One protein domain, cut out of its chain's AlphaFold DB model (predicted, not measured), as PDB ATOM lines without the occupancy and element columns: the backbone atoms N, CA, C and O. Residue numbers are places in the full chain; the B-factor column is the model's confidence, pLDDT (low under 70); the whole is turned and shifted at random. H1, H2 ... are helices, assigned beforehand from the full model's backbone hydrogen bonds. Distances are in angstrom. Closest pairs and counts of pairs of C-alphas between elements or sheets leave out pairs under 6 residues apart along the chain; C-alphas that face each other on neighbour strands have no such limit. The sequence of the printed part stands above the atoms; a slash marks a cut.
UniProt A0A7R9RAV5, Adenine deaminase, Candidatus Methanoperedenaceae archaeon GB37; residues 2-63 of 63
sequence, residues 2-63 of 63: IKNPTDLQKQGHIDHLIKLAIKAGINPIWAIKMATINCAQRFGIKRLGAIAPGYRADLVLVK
ATOM      1  N   ILE A   2      23.914  22.942 -14.817       55.16
ATOM      2  CA  ILE A   2      23.909  24.253 -14.149       55.16
ATOM      3  C   ILE A   2      23.956  25.338 -15.231       55.16
ATOM      4  O   ILE A   2      24.763  25.235 -16.152       55.16
ATOM      5  N   LYS A   3      23.051  26.320 -15.159       62.34
ATOM      6  CA  LYS A   3      22.886  27.352 -16.194       62.34
ATOM      7  C   LYS A   3      23.506  28.700 -15.802       62.34
ATOM      8  O   LYS A   3      23.833  29.461 -16.703       62.34
ATOM      9  N   ASN A   4      23.720  28.966 -14.504       71.81
ATOM     10  CA  ASN A   4      24.198  30.259 -13.998       71.81
ATOM     11  C   ASN A   4      25.368  30.126 -12.990       71.81
ATOM     12  O   ASN A   4      25.360  29.205 -12.170       71.81
ATOM     13  N   PRO A   5      26.337  31.069 -12.964       68.88
ATOM     14  CA  PRO A   5      27.464  31.058 -12.016       68.88
ATOM     15  C   PRO A   5      27.028  31.088 -10.544       68.88
ATOM     16  O   PRO A   5      27.678  30.510  -9.676       68.88
ATOM     17  N   THR A   6      25.897  31.735 -10.259       73.81
ATOM     18  CA  THR A   6      25.344  31.866  -8.907       73.81
ATOM     19  C   THR A   6      24.898  30.521  -8.320       73.81
ATOM     20  O   THR A   6      24.967  30.330  -7.106       73.81
ATOM     21  N   ASP A   7      24.481  29.571  -9.158       68.44
ATOM     22  CA  ASP A   7      24.069  28.233  -8.714       68.44
ATOM     23  C   ASP A   7      25.278  27.403  -8.264       68.44
ATOM     24  O   ASP A   7      25.196  26.681  -7.270       68.44
ATOM     25  N   LEU A   8      26.422  27.572  -8.940       70.56
ATOM     26  CA  LEU A   8      27.692  26.942  -8.572       70.56
ATOM     27  C   LEU A   8      28.100  27.320  -7.143       70.56
ATOM     28  O   LEU A   8      28.504  26.465  -6.361       70.56
ATOM     29  N   GLN A   9      27.946  28.603  -6.803       72.31
ATOM     30  CA  GLN A   9      28.315  29.146  -5.501       72.31
ATOM     31  C   GLN A   9      27.399  28.652  -4.374       72.31
ATOM     32  O   GLN A   9      27.850  28.476  -3.246       72.31
ATOM     33  N   LYS A  10      26.110  28.432  -4.664       71.81
ATOM     34  CA  LYS A  10      25.113  28.051  -3.653       71.81
ATOM     35  C   LYS A  10      24.995  26.544  -3.448       71.81
ATOM     36  O   LYS A  10      24.730  26.108  -2.334       71.81
ATOM     37  N   GLN A  11      25.110  25.760  -4.517       73.19
ATOM     38  CA  GLN A  11      24.762  24.337  -4.497       73.19
ATOM     39  C   GLN A  11      25.968  23.417  -4.684       73.19
ATOM     40  O   GLN A  11      25.894  22.267  -4.253       73.19
ATOM     41  N   GLY A  12      27.054  23.926  -5.274       72.69
ATOM     42  CA  GLY A  12      28.177  23.125  -5.753       72.69
ATOM     43  C   GLY A  12      27.874  22.424  -7.087       72.69
ATOM     44  O   GLY A  12      26.750  22.463  -7.589       72.69
ATOM     45  N   HIS A  13      28.896  21.849  -7.732       86.19
ATOM     46  CA  HIS A  13      28.772  21.249  -9.069       86.19
ATOM     47  C   HIS A  13      28.572  19.731  -8.993       86.19
ATOM     48  O   HIS A  13      27.451  19.229  -8.974       86.19
ATOM     49  N   ILE A  14      29.674  18.978  -8.948       87.62
ATOM     50  CA  ILE A  14      29.645  17.514  -8.928       87.62
ATOM     51  C   ILE A  14      29.056  16.993  -7.609       87.62
ATOM     52  O   ILE A  14      28.294  16.029  -7.627       87.62
ATOM     53  N   ASP A  15      29.339  17.642  -6.479       89.12
ATOM     54  CA  ASP A  15      28.799  17.243  -5.175       89.12
ATOM     55  C   ASP A  15      27.263  17.342  -5.136       89.12
ATOM     56  O   ASP A  15      26.596  16.458  -4.599       89.12
ATOM     57  N   HIS A  16      26.691  18.373  -5.763       90.56
ATOM     58  CA  HIS A  16      25.254  18.548  -5.901       90.56
ATOM     59  C   HIS A  16      24.633  17.410  -6.705       90.56
ATOM     60  O   HIS A  16      23.629  16.832  -6.290       90.56
ATOM     61  N   LEU A  17      25.259  17.038  -7.826       90.69
ATOM     62  CA  LEU A  17      24.802  15.926  -8.657       90.69
ATOM     63  C   LEU A  17      24.882  14.587  -7.914       90.69
ATOM     64  O   LEU A  17      23.951  13.792  -8.013       90.69
ATOM     65  N   ILE A  18      25.934  14.356  -7.122       93.19
ATOM     66  CA  ILE A  18      26.045  13.168  -6.261       93.19
ATOM     67  C   ILE A  18      24.914  13.158  -5.224       93.19
ATOM     68  O   ILE A  18      24.227  12.149  -5.074       93.19
ATOM     69  N   LYS A  19      24.668  14.283  -4.539       92.75
ATOM     70  CA  LYS A  19      23.578  14.411  -3.554       92.75
ATOM     71  C   LYS A  19      22.210  14.167  -4.194       92.75
ATOM     72  O   LYS A  19      21.382  13.481  -3.600       92.75
ATOM     73  N   LEU A  20      21.966  14.699  -5.391       93.44
ATOM     74  CA  LEU A  20      20.733  14.463  -6.147       93.44
ATOM     75  C   LEU A  20      20.580  12.995  -6.554       93.44
ATOM     76  O   LEU A  20      19.508  12.433  -6.372       93.44
ATOM     77  N   ALA A  21      21.645  12.368  -7.055       94.00
ATOM     78  CA  ALA A  21      21.651  10.953  -7.419       94.00
ATOM     79  C   ALA A  21      21.296  10.063  -6.220       94.00
ATOM     80  O   ALA A  21      20.440   9.187  -6.329       94.00
ATOM     81  N   ILE A  22      21.895  10.334  -5.057       95.44
ATOM     82  CA  ILE A  22      21.598   9.607  -3.818       95.44
ATOM     83  C   ILE A  22      20.143   9.832  -3.388       95.44
ATOM     84  O   ILE A  22      19.443   8.873  -3.075       95.44
ATOM     85  N   LYS A  23      19.649  11.078  -3.437       95.75
ATOM     86  CA  LYS A  23      18.238  11.397  -3.149       95.75
ATOM     87  C   LYS A  23      17.261  10.706  -4.103       95.75
ATOM     88  O   LYS A  23      16.153  10.387  -3.695       95.75
ATOM     89  N   ALA A  24      17.670  10.463  -5.345       96.31
ATOM     90  CA  ALA A  24      16.896   9.721  -6.337       96.31
ATOM     91  C   ALA A  24      16.961   8.189  -6.145       96.31
ATOM     92  O   ALA A  24      16.406   7.455  -6.957       96.31
ATOM     93  N   GLY A  25      17.628   7.697  -5.094       96.19
ATOM     94  CA  GLY A  25      17.697   6.273  -4.748       96.19
ATOM     95  C   GLY A  25      18.932   5.540  -5.278       96.19
ATOM     96  O   GLY A  25      19.046   4.329  -5.097       96.19
ATOM     97  N   ILE A  26      19.882   6.237  -5.911       96.50
ATOM     98  CA  ILE A  26      21.142   5.618  -6.335       96.50
ATOM     99  C   ILE A  26      22.007   5.349  -5.103       96.50
ATOM    100  O   ILE A  26      22.202   6.218  -4.255       96.50
ATOM    101  N   ASN A  27      22.578   4.146  -5.022       96.81
ATOM    102  CA  ASN A  27      23.503   3.808  -3.944       96.81
ATOM    103  C   ASN A  27      24.675   4.820  -3.893       96.81
ATOM    104  O   ASN A  27      25.296   5.072  -4.934       96.81
ATOM    105  N   PRO A  28      25.041   5.343  -2.709       95.06
ATOM    106  CA  PRO A  28      26.140   6.297  -2.563       95.06
ATOM    107  C   PRO A  28      27.467   5.836  -3.175       95.06
ATOM    108  O   PRO A  28      28.156   6.628  -3.809       95.06
ATOM    109  N   ILE A  29      27.801   4.548  -3.066       95.12
ATOM    110  CA  ILE A  29      29.026   3.978  -3.645       95.12
ATOM    111  C   ILE A  29      28.986   4.080  -5.173       95.12
ATOM    112  O   ILE A  29      29.969   4.480  -5.799       95.12
ATOM    113  N   TRP A  30      27.842   3.766  -5.788       96.38
ATOM    114  CA  TRP A  30      27.666   3.904  -7.234       96.38
ATOM    115  C   TRP A  30      27.732   5.369  -7.669       96.38
ATOM    116  O   TRP A  30      28.413   5.673  -8.646       96.38
ATOM    117  N   ALA A  31      27.107   6.280  -6.919       95.69
ATOM    118  CA  ALA A  31      27.165   7.715  -7.191       95.69
ATOM    119  C   ALA A  31      28.606   8.258  -7.144       95.69
ATOM    120  O   ALA A  31      29.031   8.961  -8.061       95.69
ATOM    121  N   ILE A  32      29.392   7.862  -6.135       95.00
ATOM    122  CA  ILE A  32      30.804   8.252  -6.009       95.00
ATOM    123  C   ILE A  32      31.636   7.668  -7.153       95.00
ATOM    124  O   ILE A  32      32.420   8.391  -7.768       95.00
ATOM    125  N   LYS A  33      31.453   6.387  -7.501       95.38
ATOM    126  CA  LYS A  33      32.169   5.766  -8.631       95.38
ATOM    127  C   LYS A  33      31.864   6.460  -9.956       95.38
ATOM    128  O   LYS A  33      32.780   6.669 -10.751       95.38
ATOM    129  N   MET A  34      30.605   6.848 -10.181       94.12
ATOM    130  CA  MET A  34      30.199   7.609 -11.365       94.12
ATOM    131  C   MET A  34      30.903   8.963 -11.455       94.12
ATOM    132  O   MET A  34      31.275   9.364 -12.548       94.12
ATOM    133  N   ALA A  35      31.136   9.631 -10.327       93.88
ATOM    134  CA  ALA A  35      31.824  10.919 -10.281       93.88
ATOM    135  C   ALA A  35      33.364  10.827 -10.276       93.88
ATOM    136  O   ALA A  35      34.027  11.853 -10.402       93.88
ATOM    137  N   THR A  36      33.940   9.629 -10.129       94.75
ATOM    138  CA  THR A  36      35.389   9.425  -9.960       94.75
ATOM    139  C   THR A  36      35.942   8.451 -11.007       94.75
ATOM    140  O   THR A  36      36.203   8.847 -12.146       94.75
ATOM    141  N   ILE A  37      36.104   7.171 -10.662       95.75
ATOM    142  CA  ILE A  37      36.792   6.174 -11.490       95.75
ATOM    143  C   ILE A  37      36.101   5.928 -12.833       95.75
ATOM    144  O   ILE A  37      36.785   5.781 -13.843       95.75
ATOM    145  N   ASN A  38      34.766   5.945 -12.887       95.88
ATOM    146  CA  ASN A  38      34.045   5.710 -14.139       95.88
ATOM    147  C   ASN A  38      34.284   6.857 -15.135       95.88
ATOM    148  O   ASN A  38      34.480   6.605 -16.322       95.88
ATOM    149  N   CYS A  39      34.317   8.107 -14.658       93.75
ATOM    150  CA  CYS A  39      34.690   9.266 -15.472       93.75
ATOM    151  C   CYS A  39      36.134   9.148 -15.967       93.75
ATOM    152  O   CYS A  39      36.381   9.267 -17.166       93.75
ATOM    153  N   ALA A  40      37.082   8.858 -15.071       95.06
ATOM    154  CA  ALA A  40      38.487   8.700 -15.444       95.06
ATOM    155  C   ALA A  40      38.677   7.607 -16.511       95.06
ATOM    156  O   ALA A  40      39.355   7.834 -17.511       95.06
ATOM    157  N   GLN A  41      38.010   6.461 -16.355       95.44
ATOM    158  CA  GLN A  41      38.014   5.377 -17.340       95.44
ATOM    159  C   GLN A  41      37.380   5.797 -18.668       95.44
ATOM    160  O   GLN A  41      37.967   5.557 -19.722       95.44
ATOM    161  N   ARG A  42      36.216   6.459 -18.634       95.62
ATOM    162  CA  ARG A  42      35.500   6.906 -19.838       95.62
ATOM    163  C   ARG A  42      36.325   7.871 -20.686       95.62
ATOM    164  O   ARG A  42      36.246   7.803 -21.908       95.62
ATOM    165  N   PHE A  43      37.110   8.738 -20.050       94.94
ATOM    166  CA  PHE A  43      37.983   9.702 -20.727       94.94
ATOM    167  C   PHE A  43      39.426   9.204 -20.914       94.94
ATOM    168  O   PHE A  43      40.275   9.954 -21.388       94.94
ATOM    169  N   GLY A  44      39.734   7.957 -20.542       95.06
ATOM    170  CA  GLY A  44      41.077   7.387 -20.681       95.06
ATOM    171  C   GLY A  44      42.142   8.043 -19.791       95.06
ATOM    172  O   GLY A  44      43.339   7.904 -20.055       95.06
ATOM    173  N   ILE A  45      41.737   8.748 -18.732       94.88
ATOM    174  CA  ILE A  45      42.651   9.414 -17.804       94.88
ATOM    175  C   ILE A  45      43.236   8.361 -16.866       94.88
ATOM    176  O   ILE A  45      42.617   7.924 -15.895       94.88
ATOM    177  N   LYS A  46      44.460   7.932 -17.172       94.31
ATOM    178  CA  LYS A  46      45.169   6.925 -16.381       94.31
ATOM    179  C   LYS A  46      45.505   7.472 -14.994       94.31
ATOM    180  O   LYS A  46      45.889   8.632 -14.857       94.31
ATOM    181  N   ARG A  47      45.456   6.590 -13.988       93.62
ATOM    182  CA  ARG A  47      45.911   6.873 -12.613       93.62
ATOM    183  C   ARG A  47      45.130   8.012 -11.927       93.62
ATOM    184  O   ARG A  47      45.692   8.715 -11.094       93.62
ATOM    185  N   LEU A  48      43.852   8.202 -12.262       95.19
ATOM    186  CA  LEU A  48      42.950   9.173 -11.627       95.19
ATOM    187  C   LEU A  48      41.647   8.490 -11.178       95.19
ATOM    188  O   LEU A  48      41.240   7.486 -11.760       95.19
ATOM    189  N   GLY A  49      40.992   9.047 -10.157       91.88
ATOM    190  CA  GLY A  49      39.632   8.670  -9.763       91.88
ATOM    191  C   GLY A  49      39.524   7.462  -8.830       91.88
ATOM    192  O   GLY A  49      38.416   7.000  -8.591       91.88
ATOM    193  N   ALA A  50      40.634   6.944  -8.295       93.44
ATOM    194  CA  ALA A  50      40.628   5.868  -7.304       93.44
ATOM    195  C   ALA A  50      41.735   6.046  -6.259       93.44
ATOM    196  O   ALA A  50      42.775   6.642  -6.536       93.44
ATOM    197  N   ILE A  51      41.510   5.475  -5.073       93.50
ATOM    198  CA  ILE A  51      42.474   5.432  -3.970       93.50
ATOM    199  C   ILE A  51      43.266   4.127  -4.085       93.50
ATOM    200  O   ILE A  51      42.809   3.076  -3.644       93.50
ATOM    201  N   ALA A  52      44.427   4.180  -4.735       92.94
ATOM    202  CA  ALA A  52      45.307   3.028  -4.906       92.94
ATOM    203  C   ALA A  52      46.763   3.468  -5.151       92.94
ATOM    204  O   ALA A  52      46.991   4.575  -5.652       92.94
ATOM    205  N   PRO A  53      47.764   2.619  -4.854       94.50
ATOM    206  CA  PRO A  53      49.159   2.911  -5.170       94.50
ATOM    207  C   PRO A  53      49.358   3.270  -6.649       94.50
ATOM    208  O   PRO A  53      48.819   2.620  -7.546       94.50
ATOM    209  N   GLY A  54      50.132   4.325  -6.908       92.44
ATOM    210  CA  GLY A  54      50.400   4.813  -8.263       92.44
ATOM    211  C   GLY A  54      49.279   5.649  -8.894       92.44
ATOM    212  O   GLY A  54      49.456   6.100 -10.026       92.44
ATOM    213  N   TYR A  55      48.162   5.886  -8.195       95.25
ATOM    214  CA  TYR A  55      47.156   6.882  -8.581       95.25
ATOM    215  C   TYR A  55      47.529   8.266  -8.045       95.25
ATOM    216  O   TYR A  55      48.284   8.401  -7.082       95.25
ATOM    217  N   ARG A  56      47.009   9.311  -8.689       93.56
ATOM    218  CA  ARG A  56      47.121  10.686  -8.200       93.56
ATOM    219  C   ARG A  56      46.446  10.801  -6.835       93.56
ATOM    220  O   ARG A  56      45.350  10.279  -6.645       93.56
ATOM    221  N   ALA A  57      47.082  11.529  -5.922       93.75
ATOM    222  CA  ALA A  57      46.556  11.831  -4.594       93.75
ATOM    223  C   ALA A  57      45.482  12.938  -4.650       93.75
ATOM    224  O   ALA A  57      45.629  13.988  -4.036       93.75
ATOM    225  N   ASP A  58      44.428  12.708  -5.439       91.88
ATOM    226  CA  ASP A  58      43.257  13.580  -5.555       91.88
ATOM    227  C   ASP A  58      42.108  12.978  -4.737       91.88
ATOM    228  O   ASP A  58      41.552  11.935  -5.091       91.88
ATOM    229  N   LEU A  59      41.846  13.575  -3.573       91.88
ATOM    230  CA  LEU A  59      41.015  13.009  -2.515       91.88
ATOM    231  C   LEU A  59      40.146  14.105  -1.899       91.88
ATOM    232  O   LEU A  59      40.622  15.202  -1.615       91.88
ATOM    233  N   VAL A  60      38.888  13.771  -1.615       91.62
ATOM    234  CA  VAL A  60      37.968  14.643  -0.880       91.62
ATOM    235  C   VAL A  60      37.416  13.867   0.307       91.62
ATOM    236  O   VAL A  60      36.791  12.822   0.133       91.62
ATOM    237  N   LEU A  61      37.642  14.389   1.511       89.31
ATOM    238  CA  LEU A  61      37.017  13.886   2.728       89.31
ATOM    239  C   LEU A  61      35.685  14.611   2.935       89.31
ATOM    240  O   LEU A  61      35.636  15.840   2.949       89.31
ATOM    241  N   VAL A  62      34.612  13.843   3.093       84.88
ATOM    242  CA  VAL A  62      33.257  14.352   3.341       84.88
ATOM    243  C   VAL A  62      32.808  13.959   4.751       84.88
ATOM    244  O   VAL A  62      33.249  12.933   5.267       84.88
ATOM    245  N   LYS A  63      31.991  14.810   5.381       75.44
ATOM    246  CA  LYS A  63      31.492  14.647   6.755       75.44
ATOM    247  C   LYS A  63      30.232  13.790   6.809       75.44
ATOM    248  O   LYS A  63      29.407  13.929   5.877       75.44
TER     249      LYS A  63
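What this domain is: This is residues 2 to 63 of the 63 residues of the protein "Adenine deaminase" of Candidatus Methanoperedenaceae archaeon GB37 (UniProt A0A7R9RAV5). A short helical hairpin, H2 and H3, makes the middle of a chain of four short helices, with H1 beyond the start of H2 and H4 following the end of H3. After H4, a long stretch with no named element, residues 43 to 63, loops out past the H4 end as far as Pro 53 and then folds back. The printed part has 62 residues with four named helices in the order H1, H2, H3, H4 and no named strand; the class is all helix, and 31 of the residues are in the helices. The whole is only just loose, close to compact, with a radius of gyration of the C-alphas of 13.1 A, and its C-alphas span 36 by 27 by 25 A.

Where its parts are: The longest helix, H2, covers residues 14 to 23 and measures 14.2 A from first to last C-alpha, beginning at C-alpha 14 at (29.645, 17.514, -8.928). H3 covers residues 28 to 35 and measures 10.6 A. H1, before H2, covers residues 5 to 11 and measures 10.4 A, with C-alpha 5 at (27.464, 31.058, -12.016). H4 covers residues 37 to 42 and measures 8.5 A, ending at C-alpha 42 at (35.500, 6.906, -19.838).

How they stand to each other: H2 and H3 touch, and their closest C-alphas, those of Ile 18 and Ala 31, are 5.6 A apart. They run opposite ways at a shallow tilt of 34 degrees, only just short of steep, and form a helical hairpin with a tight link of 4 residues. H1 and H2 meet only through their link, a tight one of 2 residues. H3 and H4 also meet only through their link, a tight one of 1 residue, and they are near each other, with 6 pairs of C-alphas within 10 A. H1 is apart from H3 and from H4, and H2 is apart from H4. In H1, H2, H3 and H4 every O i to N i+4 pair is within hydrogen-bond range.

The domain as a whole: The two C-alphas farthest apart are those of Asn 4 and Pro 53, at 38.1 A, while the first and last printed C-alphas, those of Ile 2 and Lys 63, are 24.2 A apart. The C-alphas of residues 43 to 63 lie 9 to 20 A from the mean of the C-alphas. The links between the helices are tight, and the printed part has no cut; it ends at residue 63, the chain's last residue. The mean pLDDT of the printed part is 89.0, and the model's confidence is low, under 70, at residues 2 to 3, 5 and 7.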